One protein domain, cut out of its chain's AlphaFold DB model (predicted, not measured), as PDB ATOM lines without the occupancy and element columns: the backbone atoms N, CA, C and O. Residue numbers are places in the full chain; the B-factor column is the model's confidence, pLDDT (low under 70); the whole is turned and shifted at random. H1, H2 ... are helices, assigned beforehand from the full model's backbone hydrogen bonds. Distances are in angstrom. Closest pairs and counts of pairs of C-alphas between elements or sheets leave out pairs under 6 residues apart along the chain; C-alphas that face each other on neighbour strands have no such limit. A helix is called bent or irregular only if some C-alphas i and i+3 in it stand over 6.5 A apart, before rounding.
ATOM      1  N   HIS A   2      25.962  27.844  61.107       54.88
ATOM      2  CA  HIS A   2      27.306  27.466  61.626       54.88
ATOM      3  C   HIS A   2      28.426  28.477  61.335       54.88
ATOM      4  O   HIS A   2      29.512  28.393  61.915       54.88
ATOM      5  N   ILE A   3      28.161  29.440  60.450       65.44
ATOM      6  CA  ILE A   3      29.105  30.509  60.118       65.44
ATOM      7  C   ILE A   3      29.202  31.502  61.282       65.44
ATOM      8  O   ILE A   3      30.305  31.937  61.598       65.44
ATOM      9  N   ASP A   4      28.103  31.784  61.983       75.31
ATOM     10  CA  ASP A   4      28.077  32.775  63.065       75.31
ATOM     11  C   ASP A   4      28.946  32.359  64.252       75.31
ATOM     12  O   ASP A   4      29.755  33.150  64.735       75.31
ATOM     13  N   MET A   5      28.886  31.088  64.661       80.38
ATOM     14  CA  MET A   5      29.755  30.554  65.718       80.38
ATOM     15  C   MET A   5      31.223  30.500  65.289       80.38
ATOM     16  O   MET A   5      32.112  30.832  66.076       80.38
ATOM     17  N   LEU A   6      31.490  30.124  64.036       83.75
ATOM     18  CA  LEU A   6      32.841  30.112  63.482       83.75
ATOM     19  C   LEU A   6      33.444  31.523  63.467       83.75
ATOM     20  O   LEU A   6      34.560  31.722  63.949       83.75
ATOM     21  N   LEU A   7      32.697  32.509  62.968       87.25
ATOM     22  CA  LEU A   7      33.116  33.907  62.932       87.25
ATOM     23  C   LEU A   7      33.259  34.485  64.339       87.25
ATOM     24  O   LEU A   7      34.244  35.174  64.606       87.25
ATOM     25  N   LEU A   8      32.345  34.162  65.256       90.00
ATOM     26  CA  LEU A   8      32.403  34.599  66.649       90.00
ATOM     27  C   LEU A   8      33.671  34.093  67.339       90.00
ATOM     28  O   LEU A   8      34.425  34.887  67.900       90.00
ATOM     29  N   PHE A   9      33.952  32.789  67.288       89.75
ATOM     30  CA  PHE A   9      35.149  32.235  67.925       89.75
ATOM     31  C   PHE A   9      36.434  32.668  67.222       89.75
ATOM     32  O   PHE A   9      37.428  32.914  67.905       89.75
ATOM     33  N   LEU A  10      36.434  32.835  65.895       90.62
ATOM     34  CA  LEU A  10      37.571  33.430  65.189       90.62
ATOM     35  C   LEU A  10      37.815  34.869  65.636       90.62
ATOM     36  O   LEU A  10      38.966  35.231  65.885       90.62
ATOM     37  N   PHE A  11      36.762  35.673  65.776       92.06
ATOM     38  CA  PHE A  11      36.857  37.041  66.269       92.06
ATOM     39  C   PHE A  11      37.392  37.070  67.702       92.06
ATOM     40  O   PHE A  11      38.379  37.758  67.969       92.06
ATOM     41  N   ILE A  12      36.816  36.267  68.603       92.50
ATOM     42  CA  ILE A  12      37.250  36.159  70.000       92.50
ATOM     43  C   ILE A  12      38.717  35.727  70.069       92.50
ATOM     44  O   ILE A  12      39.524  36.422  70.677       92.50
ATOM     45  N   LEU A  13      39.102  34.624  69.423       92.06
ATOM     46  CA  LEU A  13      40.477  34.117  69.461       92.06
ATOM     47  C   LEU A  13      41.471  35.093  68.821       92.06
ATOM     48  O   LEU A  13      42.580  35.248  69.326       92.06
ATOM     49  N   SER A  14      41.086  35.794  67.752       90.94
ATOM     50  CA  SER A  14      41.926  36.823  67.126       90.94
ATOM     51  C   SER A  14      42.110  38.037  68.032       90.94
ATOM     52  O   SER A  14      43.231  38.523  68.189       90.94
ATOM     53  N   PHE A  15      41.037  38.501  68.676       91.38
ATOM     54  CA  PHE A  15      41.092  39.590  69.647       91.38
ATOM     55  C   PHE A  15      41.948  39.211  70.860       91.38
ATOM     56  O   PHE A  15      42.838  39.961  71.261       91.38
ATOM     57  N   LEU A  16      41.748  38.011  71.402       91.81
ATOM     58  CA  LEU A  16      42.532  37.473  72.509       91.81
ATOM     59  C   LEU A  16      44.014  37.312  72.136       91.81
ATOM     60  O   LEU A  16      44.890  37.705  72.907       91.81
ATOM     61  N   ALA A  17      44.323  36.812  70.936       89.00
ATOM     62  CA  ALA A  17      45.691  36.742  70.427       89.00
ATOM     63  C   ALA A  17      46.313  38.138  70.269       89.00
ATOM     64  O   ALA A  17      47.470  38.336  70.641       89.00
ATOM     65  N   PHE A  18      45.555  39.127  69.784       87.81
ATOM     66  CA  PHE A  18      46.005  40.517  69.702       87.81
ATOM     67  C   PHE A  18      46.346  41.086  71.086       87.81
ATOM     68  O   PHE A  18      47.428  41.650  71.269       87.81
ATOM     69  N   VAL A  19      45.472  40.889  72.077       88.06
ATOM     70  CA  VAL A  19      45.704  41.327  73.462       88.06
ATOM     71  C   VAL A  19      46.946  40.649  74.049       88.06
ATOM     72  O   VAL A  19      47.832  41.342  74.556       88.06
ATOM     73  N   SER A  20      47.074  39.324  73.923       87.94
ATOM     74  CA  SER A  20      48.256  38.592  74.401       87.94
ATOM     75  C   SER A  20      49.533  39.060  73.719       87.94
ATOM     76  O   SER A  20      50.525  39.299  74.399       87.94
ATOM     77  N   ASN A  21      49.515  39.271  72.402       85.81
ATOM     78  CA  ASN A  21      50.675  39.771  71.670       85.81
ATOM     79  C   ASN A  21      51.109  41.149  72.171       85.81
ATOM     80  O   ASN A  21      52.304  41.391  72.310       85.81
ATOM     81  N   ARG A  22      50.165  42.041  72.496       85.69
ATOM     82  CA  ARG A  22      50.478  43.370  73.046       85.69
ATOM     83  C   ARG A  22      51.091  43.296  74.443       85.69
ATOM     84  O   ARG A  22      51.983  44.082  74.747       85.69
ATOM     85  N   ILE A  23      50.644  42.358  75.277       85.94
ATOM     86  CA  ILE A  23      51.200  42.147  76.620       85.94
ATOM     87  C   ILE A  23      52.589  41.497  76.533       85.94
ATOM     88  O   ILE A  23      53.534  41.948  77.177       85.94
ATOM     89  N   LEU A  24      52.725  40.444  75.725       87.94
ATOM     90  CA  LEU A  24      53.938  39.634  75.632       87.94
ATOM     91  C   LEU A  24      55.053  40.313  74.828       87.94
ATOM     92  O   LEU A  24      56.225  40.074  75.120       87.94
ATOM     93  N   SER A  25      54.728  41.183  73.865       85.25
ATOM     94  CA  SER A  25      55.738  41.915  73.090       85.25
ATOM     95  C   SER A  25      56.620  42.791  73.974       85.25
ATOM     96  O   SER A  25      57.822  42.862  73.746       85.25
ATOM     97  N   ARG A  26      56.065  43.375  75.047       87.19
ATOM     98  CA  ARG A  26      56.840  44.120  76.049       87.19
ATOM     99  C   ARG A  26      57.966  43.269  76.636       87.19
ATOM    100  O   ARG A  26      59.103  43.724  76.688       87.19
ATOM    101  N   TYR A  27      57.657  42.042  77.050       86.38
ATOM    102  CA  TYR A  27      58.642  41.126  77.626       86.38
ATOM    103  C   TYR A  27      59.644  40.630  76.581       86.38
ATOM    104  O   TYR A  27      60.824  40.492  76.885       86.38
ATOM    105  N   LEU A  28      59.202  40.425  75.338       86.31
ATOM    106  CA  LEU A  28      60.095  40.098  74.226       86.31
ATOM    107  C   LEU A  28      61.114  41.224  73.976       86.31
ATOM    108  O   LEU A  28      62.305  40.956  73.839       86.31
ATOM    109  N   TYR A  29      60.687  42.488  73.989       86.88
ATOM    110  CA  TYR A  29      61.605  43.626  73.863       86.88
ATOM    111  C   TYR A  29      62.564  43.718  75.048       86.88
ATOM    112  O   TYR A  29      63.755  43.936  74.843       86.88
ATOM    113  N   MET A  30      62.089  43.446  76.266       82.44
ATOM    114  CA  MET A  30      62.958  43.385  77.441       82.44
ATOM    115  C   MET A  30      64.039  42.310  77.305       82.44
ATOM    116  O   MET A  30      65.188  42.583  77.632       82.44
ATOM    117  N   THR A  31      63.722  41.134  76.741       83.12
ATOM    118  CA  THR A  31      64.760  40.118  76.474       83.12
ATOM    119  C   THR A  31      65.814  40.571  75.469       83.12
ATOM    120  O   THR A  31      66.952  40.124  75.537       83.12
ATOM    121  N   ALA A  32      65.447  41.481  74.566       81.00
ATOM    122  CA  ALA A  32      66.355  42.098  73.609       81.00
ATOM    123  C   ALA A  32      67.113  43.316  74.177       81.00
ATOM    124  O   ALA A  32      67.848  43.967  73.441       81.00
ATOM    125  N   GLY A  33      66.912  43.656  75.457       80.12
ATOM    126  CA  GLY A  33      67.517  44.835  76.077       80.12
ATOM    127  C   GLY A  33      66.837  46.148  75.746       80.12
ATOM    128  O   GLY A  33      67.490  47.185  75.781       80.12
ATOM    129  N   LEU A  34      65.546  46.127  75.405       84.00
ATOM    130  CA  LEU A  34      64.844  47.301  74.896       84.00
ATOM    131  C   LEU A  34      63.604  47.666  75.684       84.00
ATOM    132  O   LEU A  34      62.788  46.821  76.063       84.00
ATOM    133  N   LYS A  35      63.410  48.979  75.818       84.44
ATOM    134  CA  LYS A  35      62.123  49.554  76.188       84.44
ATOM    135  C   LYS A  35      61.162  49.460  75.004       84.44
ATOM    136  O   LYS A  35      61.552  49.464  73.837       84.44
ATOM    137  N   SER A  36      59.866  49.398  75.303       83.25
ATOM    138  CA  SER A  36      58.835  49.338  74.260       83.25
ATOM    139  C   SER A  36      58.804  50.594  73.377       83.25
ATOM    140  O   SER A  36      58.423  50.492  72.215       83.25
ATOM    141  N   SER A  37      59.238  51.749  73.900       83.38
ATOM    142  CA  SER A  37      59.428  52.997  73.143       83.38
ATOM    143  C   SER A  37      60.437  52.833  72.008       83.38
ATOM    144  O   SER A  37      60.165  53.193  70.870       83.38
ATOM    145  N   ASP A  38      61.571  52.214  72.307       82.88
ATOM    146  CA  ASP A  38      62.708  52.073  71.400       82.88
ATOM    147  C   ASP A  38      62.390  51.095  70.271       82.88
ATOM    148  O   ASP A  38      62.687  51.339  69.101       82.88
ATOM    149  N   ALA A  39      61.701  50.005  70.616       82.12
ATOM    150  CA  ALA A  39      61.168  49.073  69.634       82.12
ATOM    151  C   ALA A  39      60.148  49.754  68.700       82.12
ATOM    152  O   ALA A  39      60.116  49.448  67.509       82.12
ATOM    153  N   MET A  40      59.334  50.690  69.210       81.94
ATOM    154  CA  MET A  40      58.401  51.461  68.380       81.94
ATOM    155  C   MET A  40      59.111  52.430  67.433       81.94
ATOM    156  O   MET A  40      58.687  52.536  66.283       81.94
ATOM    157  N   ILE A  41      60.190  53.085  67.870       83.50
ATOM    158  CA  ILE A  41      60.990  53.977  67.015       83.50
ATOM    159  C   ILE A  41      61.570  53.183  65.837       83.50
ATOM    160  O   ILE A  41      61.333  53.544  64.685       83.50
ATOM    161  N   TYR A  42      62.196  52.032  66.092       81.69
ATOM    162  CA  TYR A  42      62.691  51.150  65.026       81.69
ATOM    163  C   TYR A  42      61.586  50.666  64.083       81.69
ATOM    164  O   TYR A  42      61.717  50.684  62.859       81.69
ATOM    165  N   LEU A  43      60.443  50.273  64.649       80.19
ATOM    166  CA  LEU A  43      59.282  49.874  63.866       80.19
ATOM    167  C   LEU A  43      58.735  51.011  62.996       80.19
ATOM    168  O   LEU A  43      58.161  50.711  61.946       80.19
ATOM    169  N   SER A  44      58.860  52.268  63.427       79.44
ATOM    170  CA  SER A  44      58.465  53.448  62.653       79.44
ATOM    171  C   SER A  44      59.454  53.756  61.526       79.44
ATOM    172  O   SER A  44      59.025  54.071  60.422       79.44
ATOM    173  N   GLN A  45      60.753  53.544  61.744       79.75
ATOM    174  CA  GLN A  45      61.766  53.669  60.696       79.75
ATOM    175  C   GLN A  45      61.556  52.626  59.592       79.75
ATOM    176  O   GLN A  45      61.401  52.984  58.431       79.75
ATOM    177  N   LEU A  46      61.368  51.353  59.963       77.31
ATOM    178  CA  LEU A  46      61.016  50.291  59.009       77.31
ATOM    179  C   LEU A  46      59.747  50.602  58.194       77.31
ATOM    180  O   LEU A  46      59.589  50.097  57.082       77.31
ATOM    181  N   TRP A  47      58.818  51.376  58.764       72.38
ATOM    182  CA  TRP A  47      57.612  51.819  58.069       72.38
ATOM    183  C   TRP A  47      57.917  52.912  57.042       72.38
ATOM    184  O   TRP A  47      57.425  52.837  55.918       72.38
ATOM    185  N   ASN A  48      58.740  53.891  57.414       75.25
ATOM    186  CA  ASN A  48      59.134  54.996  56.542       75.25
ATOM    187  C   ASN A  48      60.020  54.531  55.375       75.25
ATOM    188  O   ASN A  48      59.893  55.060  54.275       75.25
ATOM    189  N   ASP A  49      60.816  53.479  55.574       71.25
ATOM    190  CA  ASP A  49      61.683  52.898  54.539       71.25
ATOM    191  C   ASP A  49      60.929  52.011  53.523       71.25
ATOM    192  O   ASP A  49      61.539  51.346  52.685       71.25
ATOM    193  N   GLY A  50      59.593  51.930  53.605       67.50
ATOM    194  CA  GLY A  50      58.765  51.121  52.698       67.50
ATOM    195  C   GLY A  50      58.930  49.603  52.869       67.50
ATOM    196  O   GLY A  50      58.459  48.815  52.045       67.50
ATOM    197  N   MET A  51      59.570  49.152  53.952       64.25
ATOM    198  CA  MET A  51      59.941  47.751  54.200       64.25
ATOM    199  C   MET A  51      58.797  46.934  54.835       64.25
ATOM    200  O   MET A  51      58.999  46.158  55.771       64.25
ATOM    201  N   HIS A  52      57.567  47.071  54.326       65.25
ATOM    202  CA  HIS A  52      56.373  46.472  54.942       65.25
ATOM    203  C   HIS A  52      56.360  44.936  54.913       65.25
ATOM    204  O   HIS A  52      55.879  44.301  55.852       65.25
ATOM    205  N   ARG A  53      56.892  44.328  53.845       56.28
ATOM    206  CA  ARG A  53      56.690  42.903  53.537       56.28
ATOM    207  C   ARG A  53      57.489  41.947  54.436       56.28
ATOM    208  O   ARG A  53      56.999  40.864  54.724       56.28
ATOM    209  N   ASN A  54      58.646  42.380  54.956       67.56
ATOM    210  CA  ASN A  54      59.532  41.566  55.813       67.56
ATOM    211  C   ASN A  54      59.738  42.187  57.209       67.56
ATOM    212  O   ASN A  54      60.716  41.895  57.898       67.56
ATOM    213  N   ARG A  55      58.832  43.075  57.634       69.75
ATOM    214  CA  ARG A  55      58.968  43.860  58.872       69.75
ATOM    215  C   ARG A  55      59.125  42.984  60.114       69.75
ATOM    216  O   ARG A  55      59.967  43.263  60.960       69.75
ATOM    217  N   GLN A  56      58.321  41.925  60.212       72.44
ATOM    218  CA  GLN A  56      58.326  41.035  61.370       72.44
ATOM    219  C   GLN A  56      59.604  40.193  61.433       72.44
ATOM    220  O   GLN A  56      60.186  40.061  62.501       72.44
ATOM    221  N   GLU A  57      60.066  39.663  60.300       69.25
ATOM    222  CA  GLU A  57      61.314  38.892  60.230       69.25
ATOM    223  C   GLU A  57      62.514  39.761  60.608       69.25
ATOM    224  O   GLU A  57      63.292  39.384  61.479       69.25
ATOM    225  N   ARG A  58      62.603  40.971  60.040       71.00
ATOM    226  CA  ARG A  58      63.665  41.932  60.365       71.00
ATOM    227  C   ARG A  58      63.654  42.329  61.834       71.00
ATOM    228  O   ARG A  58      64.710  42.337  62.458       71.00
ATOM    229  N   LEU A  59      62.473  42.597  62.398       79.19
ATOM    230  CA  LEU A  59      62.330  42.867  63.825       79.19
ATOM    231  C   LEU A  59      62.862  41.696  64.656       79.19
ATOM    232  O   LEU A  59      63.642  41.920  65.570       79.19
ATOM    233  N   MET A  60      62.465  40.460  64.349       74.81
ATOM    234  CA  MET A  60      62.890  39.295  65.128       74.81
ATOM    235  C   MET A  60      64.399  39.056  65.027       74.81
ATOM    236  O   MET A  60      65.025  38.847  66.062       74.81
ATOM    237  N   SER A  61      64.992  39.155  63.833       75.44
ATOM    238  CA  SER A  61      66.445  39.023  63.642       75.44
ATOM    239  C   SER A  61      67.226  40.121  64.364       75.44
ATOM    240  O   SER A  61      68.264  39.863  64.967       75.44
ATOM    241  N   TRP A  62      66.711  41.348  64.350       78.62
ATOM    242  CA  TRP A  62      67.325  42.468  65.051       78.62
ATOM    243  C   TRP A  62      67.220  42.337  66.575       78.62
ATOM    244  O   TRP A  62      68.187  42.596  67.291       78.62
ATOM    245  N   LEU A  63      66.071  41.888  67.091       79.94
ATOM    246  CA  LEU A  63      65.900  41.601  68.517       79.94
ATOM    247  C   LEU A  63      66.794  40.439  68.972       79.94
ATOM    248  O   LEU A  63      67.369  40.506  70.057       79.94
ATOM    249  N   GLU A  64      66.937  39.402  68.144       74.94
ATOM    250  CA  GLU A  64      67.826  38.270  68.406       74.94
ATOM    251  C   GLU A  64      69.273  38.737  68.551       74.94
ATOM    252  O   GLU A  64      69.897  38.458  69.577       74.94
ATOM    253  N   TYR A  65      69.763  39.506  67.570       75.12
ATOM    254  CA  TYR A  65      71.113  40.067  67.570       75.12
ATOM    255  C   TYR A  65      71.404  40.854  68.855       75.12
ATOM    256  O   TYR A  65      72.476  40.716  69.436       75.12
ATOM    257  N   ARG A  66      70.427  41.627  69.350       74.75
ATOM    258  CA  ARG A  66      70.597  42.466  70.549       74.75
ATOM    259  C   ARG A  66      70.406  41.758  71.882       74.75
ATOM    260  O   ARG A  66      70.870  42.261  72.899       74.75
ATOM    261  N   SER A  67      69.745  40.605  71.904       71.19
ATOM    262  CA  SER A  67      69.382  39.928  73.155       71.19
ATOM    263  C   SER A  67      70.564  39.507  74.024       71.19
ATOM    264  O   SER A  67      70.417  39.392  75.243       71.19
ATOM    265  N   GLY A  68      71.741  39.279  73.439       62.53
ATOM    266  CA  GLY A  68      72.937  38.836  74.161       62.53
ATOM    267  C   GLY A  68      72.865  37.396  74.699       62.53
ATOM    268  O   GLY A  68      73.899  36.746  74.812       62.53
ATOM    269  N   TYR A  69      71.665  36.861  74.962       67.25
ATOM    270  CA  TYR A  69      71.392  35.457  75.279       67.25
ATOM    271  C   TYR A  69      70.240  34.923  74.427       67.25
ATOM    272  O   TYR A  69      69.056  35.168  74.676       67.25
ATOM    273  N   ALA A  70      70.602  34.093  73.449       67.00
ATOM    274  CA  ALA A  70      69.659  33.511  72.504       67.00
ATOM    275  C   ALA A  70      68.544  32.713  73.204       67.00
ATOM    276  O   ALA A  70      67.401  32.698  72.761       67.00
ATOM    277  N   LYS A  71      68.837  32.037  74.316       75.94
ATOM    278  CA  LYS A  71      67.899  31.090  74.921       75.94
ATOM    279  C   LYS A  71      66.658  31.754  75.521       75.94
ATOM    280  O   LYS A  71      65.546  31.276  75.281       75.94
ATOM    281  N   GLU A  72      66.833  32.793  76.324       79.81
ATOM    282  CA  GLU A  72      65.764  33.536  76.993       79.81
ATOM    283  C   GLU A  72      64.894  34.234  75.944       79.81
ATOM    284  O   GLU A  72      63.666  34.106  75.973       79.81
ATOM    285  N   PHE A  73      65.541  34.837  74.940       80.69
ATOM    286  CA  PHE A  73      64.884  35.408  73.770       80.69
ATOM    287  C   PHE A  73      64.051  34.366  73.011       80.69
ATOM    288  O   PHE A  73      62.843  34.538  72.857       80.69
ATOM    289  N   TYR A  74      64.639  33.233  72.611       78.56
ATOM    290  CA  TYR A  74      63.922  32.172  71.896       78.56
ATOM    291  C   TYR A  74      62.797  31.550  72.728       78.56
ATOM    292  O   TYR A  74      61.767  31.158  72.178       78.56
ATOM    293  N   THR A  75      62.960  31.449  74.048       80.50
ATOM    294  CA  THR A  75      61.909  30.930  74.934       80.50
ATOM    295  C   THR A  75      60.725  31.892  74.982       80.50
ATOM    296  O   THR A  75      59.585  31.463  74.798       80.50
ATOM    297  N   MET A  76      60.978  33.192  75.138       84.25
ATOM    298  CA  MET A  76      59.929  34.211  75.112       84.25
ATOM    299  C   MET A  76      59.276  34.330  73.727       84.25
ATOM    300  O   MET A  76      58.051  34.396  73.625       84.25
ATOM    301  N   ALA A  77      60.070  34.265  72.654       77.94
ATOM    302  CA  ALA A  77      59.599  34.271  71.270       77.94
ATOM    303  C   ALA A  77      58.664  33.091  70.973       77.94
ATOM    304  O   ALA A  77      57.672  33.247  70.259       77.94
ATOM    305  N   ARG A  78      58.930  31.907  71.543       82.25
ATOM    306  CA  ARG A  78      58.017  30.757  71.440       82.25
ATOM    307  C   ARG A  78      56.686  31.033  72.120       82.25
ATOM    308  O   ARG A  78      55.665  30.754  71.511       82.25
ATOM    309  N   TYR A  79      56.675  31.584  73.334       84.00
ATOM    310  CA  TYR A  79      55.417  31.920  74.014       84.00
ATOM    311  C   TYR A  79      54.630  33.001  73.274       84.00
ATOM    312  O   TYR A  79      53.420  32.867  73.113       84.00
ATOM    313  N   TYR A  80      55.324  34.024  72.773       83.00
ATOM    314  CA  TYR A  80      54.740  35.070  71.939       83.00
ATOM    315  C   TYR A  80      54.058  34.480  70.694       83.00
ATOM    316  O   TYR A  80      52.869  34.697  70.481       83.00
ATOM    317  N   ASN A  81      54.764  33.647  69.922       81.31
ATOM    318  CA  ASN A  81      54.201  33.038  68.713       81.31
ATOM    319  C   ASN A  81      53.161  31.943  69.009       81.31
ATOM    320  O   ASN A  81      52.224  31.765  68.239       81.31
ATOM    321  N   ALA A  82      53.285  31.209  70.117       82.56
ATOM    322  CA  ALA A  82      52.344  30.144  70.469       82.56
ATOM    323  C   ALA A  82      50.949  30.683  70.812       82.56
ATOM    324  O   ALA A  82      49.967  29.971  70.634       82.56
ATOM    325  N   CYS A  83      50.827  31.935  71.264       83.31
ATOM    326  CA  CYS A  83      49.528  32.518  71.609       83.31
ATOM    327  C   CYS A  83      48.593  32.710  70.403       83.31
ATOM    328  O   CYS A  83      47.387  32.828  70.603       83.31
ATOM    329  N   SER A  84      49.108  32.704  69.166       82.00
ATOM    330  CA  SER A  84      48.289  32.758  67.946       82.00
ATOM    331  C   SER A  84      47.906  31.377  67.399       82.00
ATOM    332  O   SER A  84      47.004  31.273  66.567       82.00
ATOM    333  N   TRP A  85      48.547  30.300  67.874       86.44
ATOM    334  CA  TRP A  85      48.259  28.936  67.420       86.44
ATOM    335  C   TRP A  85      46.812  28.498  67.658       86.44
ATOM    336  O   TRP A  85      46.259  27.890  66.745       86.44
ATOM    337  N   PRO A  86      46.163  28.804  68.800       89.88
ATOM    338  CA  PRO A  86      44.766  28.439  69.013       89.88
ATOM    339  C   PRO A  86      43.836  28.946  67.906       89.88
ATOM    340  O   PRO A  86      42.949  28.213  67.488       89.88
ATOM    341  N   THR A  87      44.077  30.144  67.364       87.38
ATOM    342  CA  THR A  87      43.297  30.705  66.249       87.38
ATOM    343  C   THR A  87      43.482  29.899  64.962       87.38
ATOM    344  O   THR A  87      42.508  29.565  64.293       87.38
ATOM    345  N   VAL A  88      44.727  29.546  64.622       86.25
ATOM    346  CA  VAL A  88      45.042  28.768  63.410       86.25
ATOM    347  C   VAL A  88      44.506  27.342  63.519       86.25
ATOM    348  O   VAL A  88      43.888  26.836  62.584       86.25
ATOM    349  N   VAL A  89      44.710  26.700  64.672       87.38
ATOM    350  CA  VAL A  89      44.213  25.348  64.949       87.38
ATOM    351  C   VAL A  89      42.689  25.332  64.920       87.38
ATOM    352  O   VAL A  89      42.121  24.423  64.322       87.38
ATOM    353  N   TYR A  90      42.036  26.345  65.496       88.88
ATOM    354  CA  TYR A  90      40.586  26.495  65.427       88.88
ATOM    355  C   TYR A  90      40.092  26.573  63.983       88.88
ATOM    356  O   TYR A  90      39.221  25.798  63.609       88.88
ATOM    357  N   LEU A  91      40.683  27.443  63.159       88.00
ATOM    358  CA  LEU A  91      40.288  27.596  61.760       88.00
ATOM    359  C   LEU A  91      40.423  26.278  60.985       88.00
ATOM    360  O   LEU A  91      39.475  25.834  60.344       88.00
ATOM    361  N   LEU A  92      41.590  25.630  61.071       85.62
ATOM    362  CA  LEU A  92      41.855  24.382  60.352       85.62
ATOM    363  C   LEU A  92      40.957  23.237  60.833       85.62
ATOM    364  O   LEU A  92      40.427  22.485  60.017       85.62
ATOM    365  N   GLY A  93      40.766  23.104  62.146       81.75
ATOM    366  CA  GLY A  93      39.899  22.065  62.689       81.75
ATOM    367  C   GLY A  93      38.424  22.328  62.427       81.75
ATOM    368  O   GLY A  93      37.696  21.379  62.162       81.75
ATOM    369  N   ALA A  94      37.979  23.584  62.410       84.88
ATOM    370  CA  ALA A  94      36.605  23.922  62.061       84.88
ATOM    371  C   ALA A  94      36.298  23.598  60.591       84.88
ATOM    372  O   ALA A  94      35.238  23.044  60.301       84.88
ATOM    373  N   VAL A  95      37.244  23.847  59.674       83.81
ATOM    374  CA  VAL A  95      37.137  23.401  58.274       83.81
ATOM    375  C   VAL A  95      37.075  21.874  58.198       83.81
ATOM    376  O   VAL A  95      36.170  21.338  57.566       83.81
ATOM    377  N   ALA A  96      37.974  21.163  58.886       78.50
ATOM    378  CA  ALA A  96      37.994  19.698  58.881       78.50
ATOM    379  C   ALA A  96      36.704  19.078  59.449       78.50
ATOM    380  O   ALA A  96      36.165  18.139  58.868       78.50
ATOM    381  N   LEU A  97      36.180  19.624  60.549       80.62
ATOM    382  CA  LEU A  97      34.910  19.201  61.140       80.62
ATOM    383  C   LEU A  97      33.735  19.483  60.204       80.62
ATOM    384  O   LEU A  97      32.854  18.640  60.078       80.62
ATOM    385  N   SER A  98      33.742  20.622  59.510       77.69
ATOM    386  CA  SER A  98      32.698  20.962  58.537       77.69
ATOM    387  C   SER A  98      32.716  20.018  57.332       77.69
ATOM    388  O   SER A  98      31.667  19.520  56.939       77.69
ATOM    389  N   MET A  99      33.898  19.687  56.796       77.19
ATOM    390  CA  MET A  99      34.039  18.709  55.705       77.19
ATOM    391  C   MET A  99      33.611  17.292  56.113       77.19
ATOM    392  O   MET A  99      33.182  16.516  55.267       77.19
ATOM    393  N   ALA A 100      33.734  16.950  57.396       77.38
ATOM    394  CA  ALA A 100      33.349  15.652  57.942       77.38
ATOM    395  C   ALA A 100      31.884  15.589  58.430       77.38
ATOM    396  O   ALA A 100      31.495  14.577  59.006       77.38
ATOM    397  N   GLY A 101      31.085  16.648  58.241       79.75
ATOM    398  CA  GLY A 101      29.684  16.699  58.688       79.75
ATOM    399  C   GLY A 101      29.490  16.941  60.194       79.75
ATOM    400  O   GLY A 101      28.384  16.824  60.707       79.75
ATOM    401  N   PHE A 102      30.547  17.313  60.922       81.31
ATOM    402  CA  PHE A 102      30.557  17.549  62.373       81.31
ATOM    403  C   PHE A 102      30.635  19.044  62.743       81.31
ATOM    404  O   PHE A 102      31.151  19.407  63.805       81.31
ATOM    405  N   SER A 103      30.121  19.936  61.893       76.56
ATOM    406  CA  SER A 103      30.108  21.400  62.096       76.56
ATOM    407  C   SER A 103      29.476  21.830  63.431       76.56
ATOM    408  O   SER A 103      29.929  22.797  64.047       76.56
ATOM    409  N   ARG A 104      28.509  21.059  63.945       75.62
ATOM    410  CA  ARG A 104      27.868  21.251  65.261       75.62
ATOM    411  C   ARG A 104      28.843  21.199  66.445       75.62
ATOM    412  O   ARG A 104      28.532  21.728  67.504       75.62
ATOM    413  N   TYR A 105      30.037  20.623  66.289       81.12
ATOM    414  CA  TYR A 105      31.054  20.540  67.350       81.12
ATOM    415  C   TYR A 105      32.100  21.664  67.300       81.12
ATOM    416  O   TYR A 105      33.017  21.711  68.126       81.12
ATOM    417  N   THR A 106      31.965  22.606  66.363       83.50
ATOM    418  CA  THR A 106      32.877  23.753  66.240       83.50
ATOM    419  C   THR A 106      32.880  24.632  67.492       83.50
ATOM    420  O   THR A 106      33.939  25.118  67.876       83.50
ATOM    421  N   TRP A 107      31.757  24.784  68.201       83.31
ATOM    422  CA  TRP A 107      31.724  25.547  69.456       83.31
ATOM    423  C   TRP A 107      32.555  24.883  70.567       83.31
ATOM    424  O   TRP A 107      33.283  25.573  71.281       83.31
ATOM    425  N   VAL A 108      32.527  23.545  70.677       85.75
ATOM    426  CA  VAL A 108      33.330  22.784  71.658       85.75
ATOM    427  C   VAL A 108      34.812  23.014  71.395       85.75
ATOM    428  O   VAL A 108      35.596  23.265  72.318       85.75
ATOM    429  N   MET A 109      35.196  22.975  70.119       86.31
ATOM    430  CA  MET A 109      36.557  23.282  69.704       86.31
ATOM    431  C   MET A 109      36.923  24.734  70.040       86.31
ATOM    432  O   MET A 109      38.004  24.972  70.577       86.31
ATOM    433  N   GLY A 110      36.020  25.686  69.796       88.12
ATOM    434  CA  GLY A 110      36.209  27.105  70.104       88.12
ATOM    435  C   GLY A 110      36.479  27.347  71.588       88.12
ATOM    436  O   GLY A 110      37.505  27.929  71.944       88.12
ATOM    437  N   VAL A 111      35.628  26.809  72.468       88.25
ATOM    438  CA  VAL A 111      35.809  26.881  73.930       88.25
ATOM    439  C   VAL A 111      37.132  26.243  74.354       88.25
ATOM    440  O   VAL A 111      37.882  26.824  75.140       88.25
ATOM    441  N   THR A 112      37.468  25.077  73.795       88.25
ATOM    442  CA  THR A 112      38.736  24.393  74.086       88.25
ATOM    443  C   THR A 112      39.936  25.263  73.703       88.25
ATOM    444  O   THR A 112      40.881  25.391  74.481       88.25
ATOM    445  N   MET A 113      39.892  25.914  72.539       92.62
ATOM    446  CA  MET A 113      40.964  26.799  72.078       92.62
ATOM    447  C   MET A 113      41.091  28.065  72.931       92.62
ATOM    448  O   MET A 113      42.214  28.503  73.177       92.62
ATOM    449  N   VAL A 114      39.991  28.606  73.465       90.94
ATOM    450  CA  VAL A 114      40.038  29.717  74.435       90.94
ATOM    451  C   VAL A 114      40.747  29.289  75.725       90.94
ATOM    452  O   VAL A 114      41.599  30.022  76.233       90.94
ATOM    453  N   VAL A 115      40.468  28.085  76.237       88.00
ATOM    454  CA  VAL A 115      41.160  27.545  77.423       88.00
ATOM    455  C   VAL A 115      42.652  27.347  77.147       88.00
ATOM    456  O   VAL A 115      43.492  27.749  77.956       88.00
ATOM    457  N   VAL A 116      43.005  26.777  75.991       88.62
ATOM    458  CA  VAL A 116      44.409  26.604  75.580       88.62
ATOM    459  C   VAL A 116      45.111  27.959  75.456       88.62
ATOM    460  O   VAL A 116      46.213  28.121  75.983       88.62
ATOM    461  N   TRP A 117      44.468  28.951  74.833       93.00
ATOM    462  CA  TRP A 117      44.980  30.320  74.752       93.00
ATOM    463  C   TRP A 117      45.250  30.915  76.141       93.00
ATOM    464  O   TRP A 117      46.321  31.490  76.361       93.00
ATOM    465  N   ALA A 118      44.329  30.742  77.093       87.56
ATOM    466  CA  ALA A 118      44.475  31.281  78.443       87.56
ATOM    467  C   ALA A 118      45.687  30.666  79.162       87.56
ATOM    468  O   ALA A 118      46.473  31.383  79.784       87.56
ATOM    469  N   ILE A 119      45.890  29.352  79.021       85.88
ATOM    470  CA  ILE A 119      47.047  28.643  79.585       85.88
ATOM    471  C   ILE A 119      48.354  29.152  78.963       85.88
ATOM    472  O   ILE A 119      49.297  29.466  79.692       85.88
ATOM    473  N   LEU A 120      48.421  29.260  77.631       88.12
ATOM    474  CA  LEU A 120      49.617  29.737  76.925       88.12
ATOM    475  C   LEU A 120      49.962  31.179  77.305       88.12
ATOM    476  O   LEU A 120      51.123  31.478  77.596       88.12
ATOM    477  N   THR A 121      48.951  32.043  77.380       86.81
ATOM    478  CA  THR A 121      49.110  33.442  77.786       86.81
ATOM    479  C   THR A 121      49.603  33.540  79.228       86.81
ATOM    480  O   THR A 121      50.533  34.293  79.504       86.81
ATOM    481  N   LEU A 122      49.050  32.743  80.148       84.62
ATOM    482  CA  LEU A 122      49.466  32.733  81.552       84.62
ATOM    483  C   LEU A 122      50.906  32.230  81.724       84.62
ATOM    484  O   LEU A 122      51.667  32.797  82.511       84.62
ATOM    485  N   LEU A 123      51.308  31.202  80.971       84.38
ATOM    486  CA  LEU A 123      52.690  30.715  80.951       84.38
ATOM    487  C   LEU A 123      53.655  31.780  80.416       84.38
ATOM    488  O   LEU A 123      54.678  32.044  81.051       84.38
ATOM    489  N   GLY A 124      53.306  32.419  79.295       83.62
ATOM    490  CA  GLY A 124      54.084  33.509  78.714       83.62
ATOM    491  C   GLY A 124      54.199  34.705  79.658       83.62
ATOM    492  O   GLY A 124      55.291  35.228  79.848       83.62
ATOM    493  N   PHE A 125      53.106  35.092  80.320       84.00
ATOM    494  CA  PHE A 125      53.093  36.184  81.292       84.00
ATOM    495  C   PHE A 125      53.953  35.870  82.518       84.00
ATOM    496  O   PHE A 125      54.749  36.700  82.947       84.00
ATOM    497  N   ARG A 126      53.845  34.653  83.065       79.69
ATOM    498  CA  ARG A 126      54.671  34.214  84.198       79.69
ATOM    499  C   ARG A 126      56.159  34.229  83.847       79.69
ATOM    500  O   ARG A 126      56.966  34.662  84.666       79.69
ATOM    501  N   TYR A 127      56.521  33.766  82.651       82.12
ATOM    502  CA  TYR A 127      57.905  33.813  82.179       82.12
ATOM    503  C   TYR A 127      58.370  35.253  81.912       82.12
ATOM    504  O   TYR A 127      59.464  35.634  82.312       82.12
ATOM    505  N   GLY A 128      57.507  36.088  81.332       82.25
ATOM    506  CA  GLY A 128      57.754  37.514  81.139       82.25
ATOM    507  C   GLY A 128      57.987  38.260  82.452       82.25
ATOM    508  O   GLY A 128      58.892  39.081  82.537       82.25
ATOM    509  N   LYS A 129      57.247  37.923  83.514       82.25
ATOM    510  CA  LYS A 129      57.476  38.463  84.862       82.25
ATOM    511  C   LYS A 129      58.832  38.082  85.447       82.25
ATOM    512  O   LYS A 129      59.440  38.911  86.112       82.25
ATOM    513  N   TYR A 130      59.307  36.869  85.176       81.56
ATOM    514  CA  TYR A 130      60.665  36.459  85.533       81.56
ATOM    515  C   TYR A 130      61.724  37.280  84.774       81.56
ATOM    516  O   TYR A 130      62.691  37.743  85.371       81.56
ATOM    517  N   ILE A 131      61.516  37.528  83.478       80.31
ATOM    518  CA  ILE A 131      62.399  38.402  82.688       80.31
ATOM    519  C   ILE A 131      62.378  39.832  83.235       80.31
ATOM    520  O   ILE A 131      63.432  40.438  83.394       80.31
ATOM    521  N   GLU A 132      61.197  40.375  83.536       80.44
ATOM    522  CA  GLU A 132      61.044  41.726  84.084       80.44
ATOM    523  C   GLU A 132      61.809  41.872  85.405       80.44
ATOM    524  O   GLU A 132      62.499  42.868  85.575       80.44
ATOM    525  N   SER A 133      61.767  40.878  86.302       78.31
ATOM    526  CA  SER A 133      62.546  40.930  87.546       78.31
ATOM    527  C   SER A 133      64.058  40.860  87.329       78.31
ATOM    528  O   SER A 133      64.789  41.513  88.060       78.31
ATOM    529  N   GLU A 134      64.525  40.101  86.336       74.94
ATOM    530  CA  GLU A 134      65.964  39.940  86.062       74.94
ATOM    531  C   GLU A 134      66.552  41.141  85.301       74.94
ATOM    532  O   GLU A 134      67.745  41.420  85.372       74.94
ATOM    533  N   THR A 135      65.711  41.859  84.550       73.88
ATOM    534  CA  THR A 135      66.128  42.954  83.658       73.88
ATOM    535  C   THR A 135      65.725  44.342  84.151       73.88
ATOM    536  O   THR A 135      66.121  45.323  83.526       73.88
ATOM    537  N   ALA A 136      64.969  44.452  85.251       70.81
ATOM    538  CA  ALA A 136      64.469  45.730  85.767       70.81
ATOM    539  C   ALA A 136      65.593  46.761  85.935       70.81
ATOM    540  O   ALA A 136      65.502  47.860  85.393       70.81
ATOM    541  N   ASP A 137      66.680  46.363  86.593       73.12
ATOM    542  CA  ASP A 137      67.782  47.268  86.916       73.12
ATOM    543  C   ASP A 137      68.666  47.579  85.696       73.12
ATOM    544  O   ASP A 137      69.341  48.605  85.666       73.12
ATOM    545  N   TYR A 138      68.660  46.732  84.656       76.75
ATOM    546  CA  TYR A 138      69.502  46.922  83.466       76.75
ATOM    547  C   TYR A 138      69.230  48.262  82.777       76.75
ATOM    548  O   TYR A 138      70.171  48.954  82.382       76.75
ATOM    549  N   PHE A 139      67.959  48.648  82.675       78.06
ATOM    550  CA  PHE A 139      67.522  49.848  81.962       78.06
ATOM    551  C   PHE A 139      67.921  51.170  82.624       78.06
ATOM    552  O   PHE A 139      67.830  52.212  81.970       78.06
ATOM    553  N   ASP A 140      68.357  51.116  83.882       78.50
ATOM    554  CA  ASP A 140      68.845  52.264  84.647       78.50
ATOM    555  C   ASP A 140      70.385  52.291  84.719       78.50
ATOM    556  O   ASP A 140      70.979  53.244  85.226       78.50
ATOM    557  N   THR A 141      71.061  51.265  84.187       74.88
ATOM    558  CA  THR A 141      72.529  51.212  84.134       74.88
ATOM    559  C   THR A 141      73.088  51.922  82.904       74.88
ATOM    560  O   THR A 141      72.475  51.950  81.841       74.88
ATOM    561  N   SER A 142      74.341  52.379  82.997       71.12
ATOM    562  CA  SER A 142      75.096  52.939  81.865       71.12
ATOM    563  C   SER A 142      75.385  51.936  80.735       71.12
ATOM    564  O   SER A 142      75.951  52.320  79.713       71.12
ATOM    565  N   ARG A 143      75.048  50.649  80.921       68.31
ATOM    566  CA  ARG A 143      75.144  49.610  79.883       68.31
ATOM    567  C   ARG A 143      73.983  49.681  78.892       68.31
ATOM    568  O   ARG A 143      74.159  49.276  77.748       68.31
ATOM    569  N   TYR A 144      72.825  50.191  79.311       76.62
ATOM    570  CA  TYR A 144      71.694  50.378  78.414       76.62
ATOM    571  C   TYR A 144      71.928  51.605  77.529       76.62
ATOM    572  O   TYR A 144      72.107  52.722  78.014       76.62
ATOM    573  N   LYS A 145      71.910  51.383  76.215       77.12
ATOM    574  CA  LYS A 145      71.929  52.441  75.207       77.12
ATOM    575  C   LYS A 145      70.566  52.468  74.513       77.12
ATOM    576  O   LYS A 145      70.215  51.460  73.889       77.12
ATOM    577  N   PRO A 146      69.792  53.563  74.636       78.62
ATOM    578  CA  PRO A 146      68.540  53.720  73.908       78.62
ATOM    579  C   PRO A 146      68.742  53.539  72.406       78.62
ATOM    580  O   PRO A 146      69.815  53.818  71.873       78.62
ATOM    581  N   TYR A 147      67.710  53.058  71.718       78.31
ATOM    582  CA  TYR A 147      67.768  52.989  70.263       78.31
ATOM    583  C   TYR A 147      67.694  54.391  69.648       78.31
ATOM    584  O   TYR A 147      66.679  55.074  69.793       78.31
ATOM    585  N   GLU A 148      68.742  54.772  68.924       74.88
ATOM    586  CA  GLU A 148      68.776  55.968  68.089       74.88
ATOM    587  C   GLU A 148      68.629  55.541  66.618       74.88
ATOM    588  O   GLU A 148      69.338  54.629  66.180       74.88
ATOM    589  N   PRO A 149      67.665  56.111  65.870       69.00
ATOM    590  CA  PRO A 149      67.490  55.800  64.458       69.00
ATOM    591  C   PRO A 149      68.701  56.284  63.661       69.00
ATOM    592  O   PRO A 149      69.242  57.353  63.932       69.00
TER     593      PRO A 149
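What this domain is: This is residues 2 to 149 of the 369 residues of an uncharacterized protein of Pseudoflavonifractor sp. An176 (UniProt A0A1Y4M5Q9). The model is a long, slim bundle: the long helices H6 and H1 lie side by side and run the same way, while H4 and H5, one after the other, run back along them. At one end H2 and H3 turn off to one side as a short arm, and H7 lies near that end. The printed part has 148 residues with seven named helices, H1 to H7 along the chain, and no named strand: all helix. It is loose, with a radius of gyration of the C-alphas of 18.3 A, and spans 62 by 36 by 21 A.

How they stand to each other: Start at H6, residues 103 to 135; it touches H1, residues 2 to 31, at a shallow tilt of 9 degrees, with Tyr 27 and Gly 128 the closest C-alphas at 5.1 A. H5, residues 85 to 99, forms a helical hairpin with H6, opposite ways at 11 degrees; look at C-alphas 86 and 113, their closest, 5.2 A apart. H4, residues 70 to 82, touches H6 with closest C-alphas 79 and 124 at 5.1 A. H3, residues 55 to 67, completes the bundle of H1, H3, H4, H5 and H6. H2, residues 36 to 48, touches H1 only at the corner, with closest C-alphas 26 and 36 at 5.9 A. Every O i to N i+4 pair is within hydrogen-bond range in H2, H3, H4 and H5, against 24 of 26 in H1 and 27 of 29 in H6.

Where its parts are: Find C-alpha 2 at (27.306, 27.466, 61.626); from there H1 runs 42.2 A, with a kink of 32 degrees near residue 23. H6 runs 47.2 A to C-alpha 135 at (66.128, 42.954, 83.658) and is irregular: C-alphas 104 and 107 are 7.1 A apart. H7, residues 137 to 140, touches no helix.

The domain as a whole: The farthest C-alphas, Gly 101 and Ser 142, are 62.6 A apart. The printed part has no cut and no long link. Look for pLDDT under 70 at 14 residues, among them 50 to 55.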